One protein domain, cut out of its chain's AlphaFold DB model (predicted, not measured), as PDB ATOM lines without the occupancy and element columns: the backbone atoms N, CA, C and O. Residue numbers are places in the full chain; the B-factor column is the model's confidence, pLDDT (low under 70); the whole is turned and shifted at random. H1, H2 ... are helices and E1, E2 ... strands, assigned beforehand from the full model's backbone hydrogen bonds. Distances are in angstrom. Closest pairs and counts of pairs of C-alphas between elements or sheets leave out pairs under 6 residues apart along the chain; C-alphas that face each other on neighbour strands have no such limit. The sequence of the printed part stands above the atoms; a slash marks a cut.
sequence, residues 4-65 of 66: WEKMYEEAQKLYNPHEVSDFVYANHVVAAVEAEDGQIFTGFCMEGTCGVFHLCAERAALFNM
ATOM      1  N   TRP A   4      28.289   3.366 132.477       96.56
ATOM      2  CA  TRP A   4      27.270   2.618 131.747       96.56
ATOM      3  C   TRP A   4      27.860   1.499 130.888       96.56
ATOM      4  O   TRP A   4      27.302   0.406 130.835       96.56
ATOM      5  N   GLU A   5      29.009   1.746 130.258       97.75
ATOM      6  CA  GLU A   5      29.728   0.758 129.450       97.75
ATOM      7  C   GLU A   5      30.271  -0.370 130.335       97.75
ATOM      8  O   GLU A   5      30.053  -1.543 130.047       97.75
ATOM      9  N   LYS A   6      30.860  -0.026 131.487       97.25
ATOM     10  CA  LYS A   6      31.310  -1.012 132.479       97.25
ATOM     11  C   LYS A   6      30.152  -1.861 133.010       97.25
ATOM     12  O   LYS A   6      30.260  -3.079 133.058       97.25
ATOM     13  N   MET A   7      29.038  -1.238 133.391       97.94
ATOM     14  CA  MET A   7      27.847  -1.953 133.860       97.94
ATOM     15  C   MET A   7      27.277  -2.880 132.782       97.94
ATOM     16  O   MET A   7      26.902  -4.013 133.083       97.94
ATOM     17  N   TYR A   8      27.243  -2.420 131.529       97.88
ATOM     18  CA  TYR A   8      26.819  -3.228 130.391       97.88
ATOM     19  C   TYR A   8      27.720  -4.453 130.204       97.88
ATOM     20  O   TYR A   8      27.209  -5.569 130.148       97.88
ATOM     21  N   GLU A   9      29.042  -4.265 130.165       98.06
ATOM     22  CA  GLU A   9      30.008  -5.359 130.012       98.06
ATOM     23  C   GLU A   9      29.921  -6.373 131.161       98.06
ATOM     24  O   GLU A   9      29.968  -7.581 130.924       98.06
ATOM     25  N   GLU A  10      29.754  -5.914 132.407       97.69
ATOM     26  CA  GLU A  10      29.581  -6.801 133.563       97.69
ATOM     27  C   GLU A  10      28.276  -7.608 133.483       97.69
ATOM     28  O   GLU A  10      28.294  -8.821 133.708       97.69
ATOM     29  N   ALA A  11      27.152  -6.981 133.116       98.25
ATOM     30  CA  ALA A  11      25.884  -7.688 132.927       98.25
ATOM     31  C   ALA A  11      25.948  -8.680 131.752       98.25
ATOM     32  O   ALA A  11      25.454  -9.804 131.858       98.25
ATOM     33  N   GLN A  12      26.589  -8.291 130.644       98.25
ATOM     34  CA  GLN A  12      26.690  -9.088 129.420       98.25
ATOM     35  C   GLN A  12      27.364 -10.445 129.657       98.25
ATOM     36  O   GLN A  12      26.986 -11.425 129.017       98.25
ATOM     37  N   LYS A  13      28.297 -10.546 130.612       98.06
ATOM     38  CA  LYS A  13      28.939 -11.821 130.989       98.06
ATOM     39  C   LYS A  13      27.946 -12.888 131.454       98.06
ATOM     40  O   LYS A  13      28.239 -14.075 131.338       98.06
ATOM     41  N   LEU A  14      26.792 -12.483 131.987       97.88
ATOM     42  CA  LEU A  14      25.738 -13.394 132.439       97.88
ATOM     43  C   LEU A  14      24.754 -13.777 131.325       97.88
ATOM     44  O   LEU A  14      23.930 -14.674 131.528       97.88
ATOM     45  N   TYR A  15      24.800 -13.089 130.178       98.25
ATOM     46  CA  TYR A  15      23.837 -13.278 129.101       98.25
ATOM     47  C   TYR A  15      24.104 -14.600 128.390       98.25
ATOM     48  O   TYR A  15      25.090 -14.765 127.674       98.25
ATOM     49  N   ASN A  16      23.202 -15.549 128.603       98.06
ATOM     50  CA  ASN A  16      23.261 -16.876 128.014       98.06
ATOM     51  C   ASN A  16      21.839 -17.445 127.970       98.06
ATOM     52  O   ASN A  16      21.494 -18.237 128.842       98.06
ATOM     53  N   PRO A  17      20.979 -17.013 127.036       97.94
ATOM     54  CA  PRO A  17      19.591 -17.462 126.990       97.94
ATOM     55  C   PRO A  17      19.513 -18.984 126.810       97.94
ATOM     56  O   PRO A  17      20.010 -19.512 125.816       97.94
ATOM     57  N   HIS A  18      18.913 -19.699 127.765       97.62
ATOM     58  CA  HIS A  18      18.781 -21.157 127.697       97.62
ATOM     59  C   HIS A  18      17.621 -21.684 128.545       97.62
ATOM     60  O   HIS A  18      17.209 -21.081 129.539       97.62
ATOM     61  N   GLU A  19      17.116 -22.851 128.155       96.75
ATOM     62  CA  GLU A  19      16.192 -23.641 128.964       96.75
ATOM     63  C   GLU A  19      16.986 -24.393 130.040       96.75
ATOM     64  O   GLU A  19      17.902 -25.159 129.740       96.75
ATOM     65  N   VAL A  20      16.645 -24.159 131.306       95.44
ATOM     66  CA  VAL A  20      17.185 -24.912 132.452       95.44
ATOM     67  C   VAL A  20      16.443 -26.244 132.590       95.44
ATOM     68  O   VAL A  20      17.013 -27.255 132.995       95.44
ATOM     69  N   SER A  21      15.152 -26.237 132.257       95.00
ATOM     70  CA  SER A  21      14.273 -27.405 132.158       95.00
ATOM     71  C   SER A  21      13.082 -27.064 131.261       95.00
ATOM     72  O   SER A  21      12.862 -25.888 130.979       95.00
ATOM     73  N   ASP A  22      12.239 -28.049 130.943       94.00
ATOM     74  CA  ASP A  22      10.983 -27.860 130.193       94.00
ATOM     75  C   ASP A  22      10.041 -26.793 130.795       94.00
ATOM     76  O   ASP A  22       9.118 -26.320 130.132       94.00
ATOM     77  N   PHE A  23      10.247 -26.414 132.062       95.19
ATOM     78  CA  PHE A  23       9.416 -25.449 132.780       95.19
ATOM     79  C   PHE A  23      10.123 -24.137 133.124       95.19
ATOM     80  O   PHE A  23       9.455 -23.241 133.645       95.19
ATOM     81  N   VAL A  24      11.438 -24.024 132.896       96.12
ATOM     82  CA  VAL A  24      12.249 -22.883 133.355       96.12
ATOM     83  C   VAL A  24      13.181 -22.392 132.254       96.12
ATOM     84  O   VAL A  24      14.044 -23.135 131.786       96.12
ATOM     85  N   TYR A  25      13.061 -21.109 131.926       96.56
ATOM     86  CA  TYR A  25      13.912 -20.387 130.988       96.56
ATOM     87  C   TYR A  25      14.668 -19.275 131.720       96.56
ATOM     88  O   TYR A  25      14.083 -18.534 132.513       96.56
ATOM     89  N   ALA A  26      15.975 -19.160 131.493       97.62
ATOM     90  CA  ALA A  26      16.834 -18.286 132.287       97.62
ATOM     91  C   ALA A  26      17.841 -17.511 131.432       97.62
ATOM     92  O   ALA A  26      18.059 -17.813 130.256       97.62
ATOM     93  N   ASN A  27      18.459 -16.497 132.048       97.44
ATOM     94  CA  ASN A  27      19.611 -15.761 131.511       97.44
ATOM     95  C   ASN A  27      19.366 -15.044 130.169       97.44
ATOM     96  O   ASN A  27      20.316 -14.693 129.470       97.44
ATOM     97  N   HIS A  28      18.102 -14.794 129.821       97.12
ATOM     98  CA  HIS A  28      17.718 -14.081 128.601       97.12
ATOM     99  C   HIS A  28      17.509 -12.571 128.814       97.12
ATOM    100  O   HIS A  28      17.436 -11.816 127.849       97.12
ATOM    101  N   VAL A  29      17.465 -12.127 130.072       98.00
ATOM    102  CA  VAL A  29      17.600 -10.733 130.509       98.00
ATOM    103  C   VAL A  29      18.648 -10.706 131.616       98.00
ATOM    104  O   VAL A  29      18.654 -11.561 132.506       98.00
ATOM    105  N   VAL A  30      19.540  -9.724 131.554       98.44
ATOM    106  CA  VAL A  30      20.610  -9.501 132.529       98.44
ATOM    107  C   VAL A  30      20.609  -8.044 132.959       98.44
ATOM    108  O   VAL A  30      20.202  -7.171 132.194       98.44
ATOM    109  N   ALA A  31      21.055  -7.789 134.181       98.38
ATOM    110  CA  ALA A  31      21.113  -6.452 134.746       98.38
ATOM    111  C   ALA A  31      22.389  -6.261 135.564       98.38
ATOM    112  O   ALA A  31      22.924  -7.212 136.138       98.38
ATOM    113  N   ALA A  32      22.835  -5.011 135.633       98.38
ATOM    114  CA  ALA A  32      23.851  -4.539 136.559       98.38
ATOM    115  C   ALA A  32      23.291  -3.353 137.354       98.38
ATOM    116  O   ALA A  32      22.561  -2.529 136.803       98.38
ATOM    117  N   VAL A  33      23.647  -3.264 138.632       97.50
ATOM    118  CA  VAL A  33      23.308  -2.170 139.550       97.50
ATOM    119  C   VAL A  33      24.601  -1.671 140.182       97.50
ATOM    120  O   VAL A  33      25.368  -2.467 140.714       97.50
ATOM    121  N   GLU A  34      24.845  -0.365 140.118       97.06
ATOM    122  CA  GLU A  34      25.942   0.289 140.833       97.06
ATOM    123  C   GLU A  34      25.424   0.831 142.174       97.06
ATOM    124  O   GLU A  34      24.384   1.494 142.223       97.06
ATOM    125  N   ALA A  35      26.129   0.529 143.264       95.81
ATOM    126  CA  ALA A  35      25.874   1.093 144.587       95.81
ATOM    127  C   ALA A  35      26.638   2.411 144.799       95.81
ATOM    128  O   ALA A  35      27.574   2.733 144.074       95.81
ATOM    129  N   GLU A  36      26.268   3.170 145.833       95.31
ATOM    130  CA  GLU A  36      26.884   4.473 146.136       95.31
ATOM    131  C   GLU A  36      28.406   4.395 146.372       95.31
ATOM    132  O   GLU A  36      29.133   5.343 146.089       95.31
ATOM    133  N   ASP A  37      28.909   3.252 146.844       94.62
ATOM    134  CA  ASP A  37      30.337   2.999 147.057       94.62
ATOM    135  C   ASP A  37      31.092   2.540 145.791       94.62
ATOM    136  O   ASP A  37      32.287   2.237 145.855       94.62
ATOM    137  N   GLY A  38      30.416   2.507 144.638       94.38
ATOM    138  CA  GLY A  38      30.977   2.137 143.338       94.38
ATOM    139  C   GLY A  38      31.076   0.629 143.090       94.38
ATOM    140  O   GLY A  38      31.657   0.209 142.081       94.38
ATOM    141  N   GLN A  39      30.539  -0.208 143.985       96.69
ATOM    142  CA  GLN A  39      30.415  -1.642 143.734       96.69
ATOM    143  C   GLN A  39      29.342  -1.913 142.672       96.69
ATOM    144  O   GLN A  39      28.278  -1.295 142.678       96.69
ATOM    145  N   ILE A  40      29.617  -2.852 141.763       97.44
ATOM    146  CA  ILE A  40      28.680  -3.271 140.715       97.44
ATOM    147  C   ILE A  40      28.194  -4.679 141.030       97.44
ATOM    148  O   ILE A  40      28.992  -5.609 141.148       97.44
ATOM    149  N   PHE A  41      26.879  -4.831 141.102       97.94
ATOM    150  CA  PHE A  41      26.199  -6.093 141.337       97.94
ATOM    151  C   PHE A  41      25.451  -6.499 140.083       97.94
ATOM    152  O   PHE A  41      24.751  -5.690 139.478       97.94
ATOM    153  N   THR A  42      25.591  -7.754 139.681       98.25
ATOM    154  CA  THR A  42      24.968  -8.280 138.468       98.25
ATOM    155  C   THR A  42      23.942  -9.347 138.804       98.25
ATOM    156  O   THR A  42      24.006 -10.002 139.845       98.25
ATOM    157  N   GLY A  43      22.964  -9.514 137.923       98.00
ATOM    158  CA  GLY A  43      21.899 -10.494 138.066       98.00
ATOM    159  C   GLY A  43      21.340 -10.910 136.714       98.00
ATOM    160  O   GLY A  43      21.546 -10.243 135.699       98.00
ATOM    161  N   PHE A  44      20.624 -12.027 136.706       98.12
ATOM    162  CA  PHE A  44      19.975 -12.581 135.523       98.12
ATOM    163  C   PHE A  44      18.538 -12.983 135.852       98.12
ATOM    164  O   PHE A  44      18.204 -13.236 137.012       98.12
ATOM    165  N   CYS A  45      17.675 -13.014 134.840       97.81
ATOM    166  CA  CYS A  45      16.288 -13.408 135.031       97.81
ATOM    167  C   CYS A  45      16.119 -14.931 135.106       97.81
ATOM    168  O   CYS A  45      16.860 -15.696 134.482       97.81
ATOM    169  N   MET A  46      15.077 -15.358 135.812       97.06
ATOM    170  CA  MET A  46      14.545 -16.712 135.701       97.06
ATOM    171  C   MET A  46      13.029 -16.661 135.594       97.06
ATOM    172  O   MET A  46      12.359 -16.025 136.411       97.06
ATOM    173  N   GLU A  47      12.502 -17.369 134.607       96.56
ATOM    174  CA  GLU A  47      11.078 -17.437 134.319       96.56
ATOM    175  C   GLU A  47      10.619 -18.887 134.320       96.56
ATOM    176  O   GLU A  47      11.197 -19.756 133.670       96.56
ATOM    177  N   GLY A  48       9.567 -19.138 135.085       95.38
ATOM    178  CA  GLY A  48       8.816 -20.372 135.114       95.38
ATOM    179  C   GLY A  48       7.538 -20.228 134.299       95.38
ATOM    180  O   GLY A  48       6.887 -19.180 134.305       95.38
ATOM    181  N   THR A  49       7.147 -21.308 133.629       91.44
ATOM    182  CA  THR A  49       5.919 -21.351 132.817       91.44
ATOM    183  C   THR A  49       4.670 -20.882 133.578       91.44
ATOM    184  O   THR A  49       4.568 -20.993 134.803       91.44
ATOM    185  N   CYS A  50       3.687 -20.362 132.836       89.88
ATOM    186  CA  CYS A  50       2.354 -20.019 133.348       89.88
ATOM    187  C   CYS A  50       2.333 -19.049 134.547       89.88
ATOM    188  O   CYS A  50       1.408 -19.098 135.356       89.88
ATOM    189  N   GLY A  51       3.326 -18.166 134.690       83.56
ATOM    190  CA  GLY A  51       3.315 -17.166 135.766       83.56
ATOM    191  C   GLY A  51       3.856 -17.658 137.111       83.56
ATOM    192  O   GLY A  51       3.976 -16.853 138.030       83.56
ATOM    193  N   VAL A  52       4.192 -18.946 137.248       90.38
ATOM    194  CA  VAL A  52       4.464 -19.583 138.553       90.38
ATOM    195  C   VAL A  52       5.700 -19.004 139.243       90.38
ATOM    196  O   VAL A  52       5.741 -18.911 140.469       90.38
ATOM    197  N   PHE A  53       6.701 -18.586 138.469       91.00
ATOM    198  CA  PHE A  53       7.938 -18.020 138.992       91.00
ATOM    199  C   PHE A  53       8.489 -16.977 138.024       91.00
ATOM    200  O   PHE A  53       8.727 -17.296 136.872       91.00
ATOM    201  N   HIS A  54       8.671 -15.734 138.466       94.06
ATOM    202  CA  HIS A  54       9.301 -14.685 137.660       94.06
ATOM    203  C   HIS A  54      10.243 -13.893 138.555       94.06
ATOM    204  O   HIS A  54       9.808 -13.121 139.419       94.06
ATOM    205  N   LEU A  55      11.538 -14.096 138.356       96.56
ATOM    206  CA  LEU A  55      12.574 -13.302 138.986       96.56
ATOM    207  C   LEU A  55      13.197 -12.391 137.933       96.56
ATOM    208  O   LEU A  55      13.914 -12.857 137.052       96.56
ATOM    209  N   CYS A  56      12.918 -11.092 138.032       97.31
ATOM    210  CA  CYS A  56      13.546 -10.076 137.191       97.31
ATOM    211  C   CYS A  56      15.051  -9.983 137.496       97.31
ATOM    212  O   CYS A  56      15.461 -10.124 138.654       97.31
ATOM    213  N   ALA A  57      15.862  -9.708 136.475       98.06
ATOM    214  CA  ALA A  57      17.319  -9.658 136.593       98.06
ATOM    215  C   ALA A  57      17.798  -8.591 137.593       98.06
ATOM    216  O   ALA A  57      18.764  -8.803 138.321       98.06
ATOM    217  N   GLU A  58      17.079  -7.475 137.689       97.81
ATOM    218  CA  GLU A  58      17.343  -6.373 138.612       97.81
ATOM    219  C   GLU A  58      17.149  -6.816 140.063       97.81
ATOM    220  O   GLU A  58      17.965  -6.502 140.922       97.81
ATOM    221  N   ARG A  59      16.105  -7.608 140.345       97.50
ATOM    222  CA  ARG A  59      15.893  -8.167 141.690       97.50
ATOM    223  C   ARG A  59      17.001  -9.147 142.058       97.50
ATOM    224  O   ARG A  59      17.470  -9.114 143.188       97.50
ATOM    225  N   ALA A  60      17.440  -9.975 141.108       97.38
ATOM    226  CA  ALA A  60      18.579 -10.867 141.313       97.38
ATOM    227  C   ALA A  60      19.876 -10.087 141.595       97.38
ATOM    228  O   ALA A  60      20.613 -10.453 142.506       97.38
ATOM    229  N   ALA A  61      20.120  -8.979 140.884       97.62
ATOM    230  CA  ALA A  61      21.265  -8.106 141.140       97.62
ATOM    231  C   ALA A  61      21.210  -7.487 142.548       97.62
ATOM    232  O   ALA A  61      22.211  -7.492 143.257       97.62
ATOM    233  N   LEU A  62      20.030  -7.030 142.984       96.81
ATOM    234  CA  LEU A  62      19.826  -6.498 144.335       96.81
ATOM    235  C   LEU A  62      20.015  -7.562 145.428       96.81
ATOM    236  O   LEU A  62      20.499  -7.239 146.509       96.81
ATOM    237  N   PHE A  63      19.666  -8.828 145.175       95.50
ATOM    238  CA  PHE A  63      19.922  -9.909 146.135       95.50
ATOM    239  C   PHE A  63      21.413 -10.165 146.355       95.50
ATOM    240  O   PHE A  63      21.791 -10.508 147.466       95.50
ATOM    241  N   ASN A  64      22.249  -9.941 145.338       93.50
ATOM    242  CA  ASN A  64      23.701 -10.083 145.449       93.50
ATOM    243  C   ASN A  64      24.374  -8.925 146.210       93.50
ATOM    244  O   ASN A  64      25.584  -8.964 146.414       93.50
ATOM    245  N   MET A  65      23.619  -7.894 146.613       92.56
ATOM    246  CA  MET A  65      24.128  -6.800 147.450       92.56
ATOM    247  C   MET A  65      24.271  -7.182 148.933       92.56
ATOM    248  O   MET A  65      24.919  -6.444 149.677       92.56
TER     249      MET A  65
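AT A GLANCE: This is residues 4 to 65 of the 66 residues of an uncharacterized protein of Streptococcus sp. 116-D4 (UniProt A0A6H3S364). A long, strongly twisted hairpin of two strands, E2 and E3, makes the core and the length of this rod-shaped domain, with a short strand at each edge, E1 beside E2 and E4 beside E3, towards one end of it. Two short helices cover other parts of the hairpin: H1 packs over E2 and runs along it, while H2 packs slantwise over E3. The printed part has 62 residues with two named helices and four named strands, in the order H1, E1, E2, E3, E4, H2; the sheet's order is E1, E2, E3, E4, all antiparallel. The class is mixed, helices and strands. The whole is only just compact, close to loose, with a radius of gyration of the C-alphas of 12.3 A and spans of 39 by 18 by 13 A.

IN THESE COORDINATES: H1, residues 4 to 12, is 11.9 A long and begins with C-alpha 4 at (27.270, 2.618, 131.747). E1 is residues 18 to 21. E2, residues 24 to 34, is the longest strand, 27.9 A, from C-alpha 24 at (12.249, -22.883, 133.355), and it bends by 54 degrees at residue 28. E3, residues 40 to 48, is 26.8 A long. E4 is residues 53 to 55. H2, residues 57 to 63, is 9.9 A long and ends with C-alpha 63 at (19.922, -9.909, 146.135).

HOW THE PARTS SIT: The strands form a meander, each the antiparallel neighbour of the one before, and each neighbour pair is a hairpin. E2 and E3, the inner strands, run at 158 degrees between directions, with N 33 and O 41 2.8 A apart and N 25 and O 47 2.9 A apart, within hydrogen-bond range. The edge strand E1 stands at 125 degrees to E2, with N 20 and O 24 at 2.8 A. The other edge strand, E4, stands at 164 degrees to E3, with N 48 and O 53 at 2.7 A. E1 and E4 are apart. H1 is on the sheet at a height of 7.5 A, over E2, and runs along the strands, at 27 degrees to E2 on the local plane; its closest C-alphas to E2 are those of Ala 11 and Ala 32, 5.2 A. H2 is on the sheet at a height of 4.6 A, over E3, slantwise to the strands but only just, at 58 degrees to E3 on the local plane; the C-alphas of Gly 43 and Ala 61 are the closest, 3.9 A. H1 and H2 are apart. In both helices every O i to N i+4 pair is within hydrogen-bond range.

THE WHOLE: The two C-alphas farthest apart, those of Asp 22 and Asp 37, are 40.1 A from each other. The printed part has no cut, and its five links between named elements are tight. The mean pLDDT of the printed part is 96.3, and no printed residue is under 70.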